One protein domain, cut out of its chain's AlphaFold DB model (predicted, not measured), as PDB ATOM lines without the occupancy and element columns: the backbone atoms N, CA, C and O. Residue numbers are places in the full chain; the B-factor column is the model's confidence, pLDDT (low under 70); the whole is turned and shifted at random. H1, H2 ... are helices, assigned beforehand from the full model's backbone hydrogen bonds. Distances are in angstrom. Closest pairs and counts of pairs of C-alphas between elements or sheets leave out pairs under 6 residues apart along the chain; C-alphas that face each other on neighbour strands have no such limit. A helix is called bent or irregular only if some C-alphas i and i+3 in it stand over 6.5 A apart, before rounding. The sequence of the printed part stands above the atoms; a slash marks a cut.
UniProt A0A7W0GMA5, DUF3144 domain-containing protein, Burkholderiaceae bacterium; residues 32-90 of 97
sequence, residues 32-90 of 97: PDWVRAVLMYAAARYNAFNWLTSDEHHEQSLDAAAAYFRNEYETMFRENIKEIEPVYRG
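AT A GLANCE: This is residues 32 to 90 of the 97 residues of the protein "DUF3144 domain-containing protein" of Burkholderiaceae bacterium (UniProt A0A7W0GMA5). Two long helices, H1 and H3, make an open V, with the tiny helix H2 in the turn that joins them at its narrow end. H3 is the longer arm and makes the longest axis; the two arms spread from the turn, and residues 32 to 39 of H1 and 74 to 90 of H3 stand free. The printed part has 59 residues with three named helices, in the order H1, H2, H3, and no named strand; the class is all helix. The whole is loose, with a radius of gyration of the C-alphas of 14.8 A, and the C-alphas span 48 by 23 by 15 A.

IN THESE COORDINATES: H1, residues 32 to 53, begins at C-alpha 32, at (132.242, 15.263, 280.035), and measures 31.8 A from first to last C-alpha. H2, residues 56 to 59, follows and measures 5.0 A; its C-alpha 56 is at (111.884, -11.660, 275.364). H3, residues 62 to 90, measures 42.6 A and ends at C-alpha 90, at (117.163, 31.525, 270.691). H3 is irregular, but only just: C-alphas 83 and 86 are 6.6 A apart. It has a kink of 27 degrees near residue 83.

HOW THE PARTS SIT: H1 and H3 run opposite ways at a steep tilt of 39 degrees. They are close but not clearly touching, with 2 pairs of C-alphas within 8 A; the closest C-alphas, those of Trp 51 and Ala 65, are 7.8 A apart. The centres of H1 and H3 are 15.2 A apart. H1 and H2 are also close but not clearly touching, with 1 pair of C-alphas within 8 A, those of Trp 51 and His 57 at 5.8 A. H2 and H3 meet only through their link. In the helix backbones, 17 of 18 O i to N i+4 pairs are within hydrogen-bond range in H1 and 23 of 25 in H3, while H2 is too short for such a pair and has its 1 O i to N i+3 pair within range.

THE WHOLE: The two C-alphas farthest apart in the domain, those of His 58 and Gly 90, are 48.4 A apart, and the first and last printed C-alphas, those of Pro 32 and Gly 90, are 24.1 A apart. Without the stretches that stand free, the body has 34 residues spanning 25 by 18 by 12 A. The printed part has no cut. The links from H1 to H2 and from H2 to H3 are tight, with 2 residues in each. The mean pLDDT of the printed part is 92.8, that of H2 is 79, and no printed residue is under 70.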
ATOM      1  N   PRO A  32     133.537  15.532 280.668       95.38
ATOM      2  CA  PRO A  32     132.242  15.263 280.035       95.38
ATOM      3  C   PRO A  32     132.260  14.017 279.138       95.38
ATOM      4  O   PRO A  32     131.314  13.232 279.119       95.38
ATOM      5  N   ASP A  33     133.378  13.798 278.440       97.31
ATOM      6  CA  ASP A  33     133.603  12.644 277.571       97.31
ATOM      7  C   ASP A  33     133.645  11.310 278.328       97.31
ATOM      8  O   ASP A  33     133.228  10.280 277.793       97.31
ATOM      9  N   TRP A  34     134.131  11.327 279.569       98.00
ATOM     10  CA  TRP A  34     134.140  10.158 280.436       98.00
ATOM     11  C   TRP A  34     132.752   9.903 281.025       98.00
ATOM     12  O   TRP A  34     132.249   8.784 280.949       98.00
ATOM     13  N   VAL A  35     132.089  10.950 281.531       98.31
ATOM     14  CA  VAL A  35     130.746  10.847 282.120       98.31
ATOM     15  C   VAL A  35     129.730  10.332 281.099       98.31
ATOM     16  O   VAL A  35     128.992   9.393 281.397       98.31
ATOM     17  N   ARG A  36     129.735  10.855 279.862       96.38
ATOM     18  CA  ARG A  36     128.841  10.357 278.796       96.38
ATOM     19  C   ARG A  36     129.076   8.873 278.490       96.38
ATOM     20  O   ARG A  36     128.121   8.134 278.270       96.38
ATOM     21  N   ALA A  37     130.336   8.426 278.498       97.50
ATOM     22  CA  ALA A  37     130.684   7.035 278.226       97.50
ATOM     23  C   ALA A  37     130.210   6.117 279.363       97.50
ATOM     24  O   ALA A  37     129.682   5.035 279.103       97.50
ATOM     25  N   VAL A  38     130.333   6.569 280.613       98.12
ATOM     26  CA  VAL A  38     129.800   5.855 281.779       98.12
ATOM     27  C   VAL A  38     128.284   5.752 281.724       98.12
ATOM     28  O   VAL A  38     127.762   4.662 281.949       98.12
ATOM     29  N   LEU A  39     127.578   6.830 281.378       97.00
ATOM     30  CA  LEU A  39     126.119   6.810 281.278       97.00
ATOM     31  C   LEU A  39     125.642   5.820 280.202       97.00
ATOM     32  O   LEU A  39     124.767   4.996 280.470       97.00
ATOM     33  N   MET A  40     126.278   5.821 279.024       96.56
ATOM     34  CA  MET A  40     126.009   4.835 277.967       96.56
ATOM     35  C   MET A  40     126.267   3.397 278.434       96.56
ATOM     36  O   MET A  40     125.457   2.503 278.193       96.56
ATOM     37  N   TYR A  41     127.383   3.163 279.128       97.81
ATOM     38  CA  TYR A  41     127.725   1.840 279.642       97.81
ATOM     39  C   TYR A  41     126.754   1.368 280.737       97.81
ATOM     40  O   TYR A  41     126.364   0.200 280.757       97.81
ATOM     41  N   ALA A  42     126.324   2.266 281.624       97.94
ATOM     42  CA  ALA A  42     125.343   1.975 282.664       97.94
ATOM     43  C   ALA A  42     123.980   1.600 282.066       97.94
ATOM     44  O   ALA A  42     123.416   0.572 282.445       97.94
ATOM     45  N   ALA A  43     123.500   2.369 281.081       96.75
ATOM     46  CA  ALA A  43     122.270   2.063 280.353       96.75
ATOM     47  C   ALA A  43     122.345   0.687 279.672       96.75
ATOM     48  O   ALA A  43     121.438  -0.129 279.819       96.75
ATOM     49  N   ALA A  44     123.464   0.378 279.005       97.44
ATOM     50  CA  ALA A  44     123.670  -0.926 278.379       97.44
ATOM     51  C   ALA A  44     123.628  -2.081 279.395       97.44
ATOM     52  O   ALA A  44     122.991  -3.099 279.136       97.44
ATOM     53  N   ARG A  45     124.258  -1.928 280.568       98.00
ATOM     54  CA  ARG A  45     124.224  -2.947 281.634       98.00
ATOM     55  C   ARG A  45     122.819  -3.164 282.182       98.00
ATOM     56  O   ARG A  45     122.428  -4.311 282.389       98.00
ATOM     57  N   TYR A  46     122.083  -2.080 282.416       97.00
ATOM     58  CA  TYR A  46     120.711  -2.149 282.904       97.00
ATOM     59  C   TYR A  46     119.804  -2.854 281.890       97.00
ATOM     60  O   TYR A  46     119.118  -3.814 282.237       97.00
ATOM     61  N   ASN A  47     119.864  -2.449 280.622       96.12
ATOM     62  CA  ASN A  47     119.046  -3.031 279.559       96.12
ATOM     63  C   ASN A  47     119.408  -4.495 279.289       96.12
ATOM     64  O   ASN A  47     118.514  -5.321 279.141       96.12
ATOM     65  N   ALA A  48     120.698  -4.849 279.300       96.31
ATOM     66  CA  ALA A  48     121.132  -6.235 279.138       96.31
ATOM     67  C   ALA A  48     120.607  -7.140 280.262       96.31
ATOM     68  O   ALA A  48     120.163  -8.251 279.991       96.31
ATOM     69  N   PHE A  49     120.627  -6.670 281.514       96.75
ATOM     70  CA  PHE A  49     120.066  -7.420 282.638       96.75
ATOM     71  C   PHE A  49     118.552  -7.621 282.494       96.75
ATOM     72  O   PHE A  49     118.073  -8.742 282.649       96.75
ATOM     73  N   ASN A  50     117.809  -6.559 282.166       95.44
ATOM     74  CA  ASN A  50     116.360  -6.653 281.972       95.44
ATOM     75  C   ASN A  50     116.014  -7.587 280.810       95.44
ATOM     76  O   ASN A  50     115.169  -8.456 280.974       95.44
ATOM     77  N   TRP A  51     116.727  -7.489 279.685       95.12
ATOM     78  CA  TRP A  51     116.534  -8.399 278.561       95.12
ATOM     79  C   TRP A  51     116.783  -9.852 278.975       95.12
ATOM     80  O   TRP A  51     115.874 -10.662 278.857       95.12
ATOM     81  N   LEU A  52     117.945 -10.168 279.569       95.25
ATOM     82  CA  LEU A  52     118.296 -11.528 280.018       95.25
ATOM     83  C   LEU A  52     117.305 -12.137 281.021       95.25
ATOM     84  O   LEU A  52     117.237 -13.357 281.140       95.25
ATOM     85  N   THR A  53     116.600 -11.301 281.785       94.75
ATOM     86  CA  THR A  53     115.641 -11.738 282.812       94.75
ATOM     87  C   THR A  53     114.183 -11.641 282.368       94.75
ATOM     88  O   THR A  53     113.294 -12.011 283.132       94.75
ATOM     89  N   SER A  54     113.936 -11.178 281.142       90.75
ATOM     90  CA  SER A  54     112.614 -11.106 280.524       90.75
ATOM     91  C   SER A  54     112.309 -12.350 279.688       90.75
ATOM     92  O   SER A  54     113.217 -13.054 279.239       90.75
ATOM     93  N   ASP A  55     111.026 -12.576 279.403       84.44
ATOM     94  CA  ASP A  55     110.597 -13.618 278.464       84.44
ATOM     95  C   ASP A  55     111.114 -13.350 277.031       84.44
ATOM     96  O   ASP A  55     111.375 -14.290 276.278       84.44
ATOM     97  N   GLU A  56     111.373 -12.082 276.679       75.56
ATOM     98  CA  GLU A  56     111.884 -11.660 275.364       75.56
ATOM     99  C   GLU A  56     113.239 -12.293 275.022       75.56
ATOM    100  O   GLU A  56     113.534 -12.530 273.850       75.56
ATOM    101  N   HIS A  57     114.062 -12.622 276.025       76.50
ATOM    102  CA  HIS A  57     115.339 -13.311 275.816       76.50
ATOM    103  C   HIS A  57     115.175 -14.662 275.107       76.50
ATOM    104  O   HIS A  57     116.060 -15.095 274.370       76.50
ATOM    105  N   HIS A  58     114.046 -15.340 275.320       76.75
ATOM    106  CA  HIS A  58     113.764 -16.628 274.695       76.75
ATOM    107  C   HIS A  58     113.144 -16.499 273.297       76.75
ATOM    108  O   HIS A  58     113.163 -17.467 272.534       76.75
ATOM    109  N   GLU A  59     112.636 -15.318 272.943       88.50
ATOM    110  CA  GLU A  59     111.903 -15.061 271.698       88.50
ATOM    111  C   GLU A  59     112.704 -14.227 270.686       88.50
ATOM    112  O   GLU A  59     112.437 -14.270 269.482       88.50
ATOM    113  N   GLN A  60     113.716 -13.494 271.152       92.25
ATOM    114  CA  GLN A  60     114.519 -12.573 270.358       92.25
ATOM    115  C   GLN A  60     116.005 -12.962 270.383       92.25
ATOM    116  O   GLN A  60     116.557 -13.339 271.412       92.25
ATOM    117  N   SER A  61     116.699 -12.831 269.248       95.00
ATOM    118  CA  SER A  61     118.160 -12.976 269.222       95.00
ATOM    119  C   SER A  61     118.859 -11.772 269.864       95.00
ATOM    120  O   SER A  61     118.347 -10.653 269.836       95.00
ATOM    121  N   LEU A  62     120.085 -11.973 270.360       95.06
ATOM    122  CA  LEU A  62     120.918 -10.886 270.893       95.06
ATOM    123  C   LEU A  62     121.084  -9.727 269.892       95.06
ATOM    124  O   LEU A  62     121.004  -8.565 270.281       95.06
ATOM    125  N   ASP A  63     121.281 -10.027 268.607       96.50
ATOM    126  CA  ASP A  63     121.446  -9.002 267.568       96.50
ATOM    127  C   ASP A  63     120.174  -8.170 267.374       96.50
ATOM    128  O   ASP A  63     120.245  -6.952 267.190       96.50
ATOM    129  N   ALA A  64     119.005  -8.812 267.438       95.44
ATOM    130  CA  ALA A  64     117.727  -8.120 267.349       95.44
ATOM    131  C   ALA A  64     117.474  -7.253 268.596       95.44
ATOM    132  O   ALA A  64     117.059  -6.103 268.444       95.44
ATOM    133  N   ALA A  65     117.819  -7.736 269.793       95.31
ATOM    134  CA  ALA A  65     117.738  -6.958 271.032       95.31
ATOM    135  C   ALA A  65     118.677  -5.739 271.003       95.31
ATOM    136  O   ALA A  65     118.272  -4.608 271.275       95.31
ATOM    137  N   ALA A  66     119.931  -5.939 270.589       96.38
ATOM    138  CA  ALA A  66     120.908  -4.865 270.441       96.38
ATOM    139  C   ALA A  66     120.463  -3.826 269.399       96.38
ATOM    140  O   ALA A  66     120.652  -2.622 269.591       96.38
ATOM    141  N   ALA A  67     119.852  -4.275 268.297       96.88
ATOM    142  CA  ALA A  67     119.287  -3.383 267.297       96.88
ATOM    143  C   ALA A  67     118.110  -2.566 267.841       96.88
ATOM    144  O   ALA A  67     118.050  -1.368 267.568       96.88
ATOM    145  N   TYR A  68     117.230  -3.186 268.628       95.19
ATOM    146  CA  TYR A  68     116.114  -2.513 269.284       95.19
ATOM    147  C   TYR A  68     116.601  -1.391 270.214       95.19
ATOM    148  O   TYR A  68     116.314  -0.225 269.951       95.19
ATOM    149  N   PHE A  69     117.443  -1.693 271.211       95.94
ATOM    150  CA  PHE A  69     117.920  -0.678 272.163       95.94
ATOM    151  C   PHE A  69     118.705   0.464 271.501       95.94
ATOM    152  O   PHE A  69     118.605   1.617 271.927       95.94
ATOM    153  N   ARG A  70     119.474   0.176 270.440       96.69
ATOM    154  CA  ARG A  70     120.158   1.215 269.656       96.69
ATOM    155  C   ARG A  70     119.161   2.154 268.974       96.69
ATOM    156  O   ARG A  70     119.369   3.364 268.996       96.69
ATOM    157  N   ASN A  71     118.110   1.608 268.364       97.44
ATOM    158  CA  ASN A  71     117.103   2.399 267.659       97.44
ATOM    159  C   ASN A  71     116.266   3.245 268.638       97.44
ATOM    160  O   ASN A  71     115.983   4.408 268.342       97.44
ATOM    161  N   GLU A  72     115.934   2.703 269.815       95.69
ATOM    162  CA  GLU A  72     115.267   3.452 270.889       95.69
ATOM    163  C   GLU A  72     116.122   4.646 271.335       95.69
ATOM    164  O   GLU A  72     115.651   5.785 271.353       95.69
ATOM    165  N   TYR A  73     117.414   4.417 271.611       95.62
ATOM    166  CA  TYR A  73     118.341   5.493 271.965       95.62
ATOM    167  C   TYR A  73     118.452   6.550 270.861       95.62
ATOM    168  O   TYR A  73     118.383   7.744 271.142       95.62
ATOM    169  N   GLU A  74     118.610   6.131 269.603       97.00
ATOM    170  CA  GLU A  74     118.694   7.056 268.473       97.00
ATOM    171  C   GLU A  74     117.441   7.934 268.372       97.00
ATOM    172  O   GLU A  74     117.551   9.145 268.163       97.00
ATOM    173  N   THR A  75     116.264   7.340 268.556       94.75
ATOM    174  CA  THR A  75     114.984   8.050 268.523       94.75
ATOM    175  C   THR A  75     114.925   9.091 269.636       94.75
ATOM    176  O   THR A  75     114.774  10.280 269.349       94.75
ATOM    177  N   MET A  76     115.148   8.680 270.888       94.00
ATOM    178  CA  MET A  76     115.131   9.582 272.045       94.00
ATOM    179  C   MET A  76     116.164  10.707 271.925       94.00
ATOM    180  O   MET A  76     115.848  11.865 272.196       94.00
ATOM    181  N   PHE A  77     117.384  10.401 271.475       94.88
ATOM    182  CA  PHE A  77     118.437  11.397 271.277       94.88
ATOM    183  C   PHE A  77     118.026  12.453 270.246       94.88
ATOM    184  O   PHE A  77     118.178  13.652 270.479       94.88
ATOM    185  N   ARG A  78     117.476  12.024 269.104       95.25
ATOM    186  CA  ARG A  78     117.021  12.942 268.052       95.25
ATOM    187  C   ARG A  78     115.868  13.826 268.521       95.25
ATOM    188  O   ARG A  78     115.872  15.008 268.186       95.25
ATOM    189  N   GLU A  79     114.915  13.285 269.275       92.12
ATOM    190  CA  GLU A  79     113.818  14.077 269.845       92.12
ATOM    191  C   GLU A  79     114.334  15.112 270.856       92.12
ATOM    192  O   GLU A  79     114.001  16.289 270.731       92.12
ATOM    193  N   ASN A  80     115.251  14.730 271.752       91.25
ATOM    194  CA  ASN A  80     115.885  15.669 272.685       91.25
ATOM    195  C   ASN A  80     116.605  16.814 271.958       91.25
ATOM    196  O   ASN A  80     116.465  17.976 272.329       91.25
ATOM    197  N   ILE A  81     117.344  16.525 270.881       93.00
ATOM    198  CA  ILE A  81     117.990  17.581 270.087       93.00
ATOM    199  C   ILE A  81     116.952  18.521 269.467       93.00
ATOM    200  O   ILE A  81     117.141  19.734 269.522       93.00
ATOM    201  N   LYS A  82     115.856  17.999 268.901       92.44
ATOM    202  CA  LYS A  82     114.790  18.839 268.324       92.44
ATOM    203  C   LYS A  82     114.160  19.768 269.360       92.44
ATOM    204  O   LYS A  82     113.773  20.879 269.006       92.44
ATOM    205  N   GLU A  83     114.048  19.319 270.606       87.88
ATOM    206  CA  GLU A  83     113.485  20.097 271.708       87.88
ATOM    207  C   GLU A  83     114.463  21.151 272.247       87.88
ATOM    208  O   GLU A  83     114.096  22.310 272.443       87.88
ATOM    209  N   ILE A  84     115.725  20.770 272.433       88.31
ATOM    210  CA  ILE A  84     116.745  21.599 273.079       88.31
ATOM    211  C   ILE A  84     117.349  22.622 272.103       88.31
ATOM    212  O   ILE A  84     117.623  23.768 272.472       88.31
ATOM    213  N   GLU A  85     117.553  22.247 270.837       89.12
ATOM    214  CA  GLU A  85     118.226  23.085 269.836       89.12
ATOM    215  C   GLU A  85     117.585  24.478 269.651       89.12
ATOM    216  O   GLU A  85     118.331  25.466 269.626       89.12
ATOM    217  N   PRO A  86     116.247  24.629 269.552       90.00
ATOM    218  CA  PRO A  86     115.609  25.939 269.439       90.00
ATOM    219  C   PRO A  86     115.899  26.861 270.628       90.00
ATOM    220  O   PRO A  86     116.127  28.054 270.422       90.00
ATOM    221  N   VAL A  87     115.941  26.322 271.852       84.38
ATOM    222  CA  VAL A  87     116.242  27.087 273.074       84.38
ATOM    223  C   VAL A  87     117.677  27.608 273.030       84.38
ATOM    224  O   VAL A  87     117.921  28.793 273.260       84.38
ATOM    225  N   TYR A  88     118.628  26.755 272.642       77.81
ATOM    226  CA  TYR A  88     120.028  27.154 272.500       77.81
ATOM    227  C   TYR A  88     120.238  28.192 271.393       77.81
ATOM    228  O   TYR A  88     120.970  29.163 271.589       77.81
ATOM    229  N   ARG A  89     119.579  28.038 270.237       78.94
ATOM    230  CA  ARG A  89     119.654  29.024 269.146       78.94
ATOM    231  C   ARG A  89     119.006  30.356 269.527       78.94
ATOM    232  O   ARG A  89     119.584  31.403 269.247       78.94
ATOM    233  N   GLY A  90     117.854  30.329 270.198       73.56
ATOM    234  CA  GLY A  90     117.163  31.525 270.691       73.56
ATOM    235  C   GLY A  90     117.924  32.258 271.802       73.56
ATOM    236  O   GLY A  90     117.879  33.481 271.875       73.56
TER     237      GLY A  90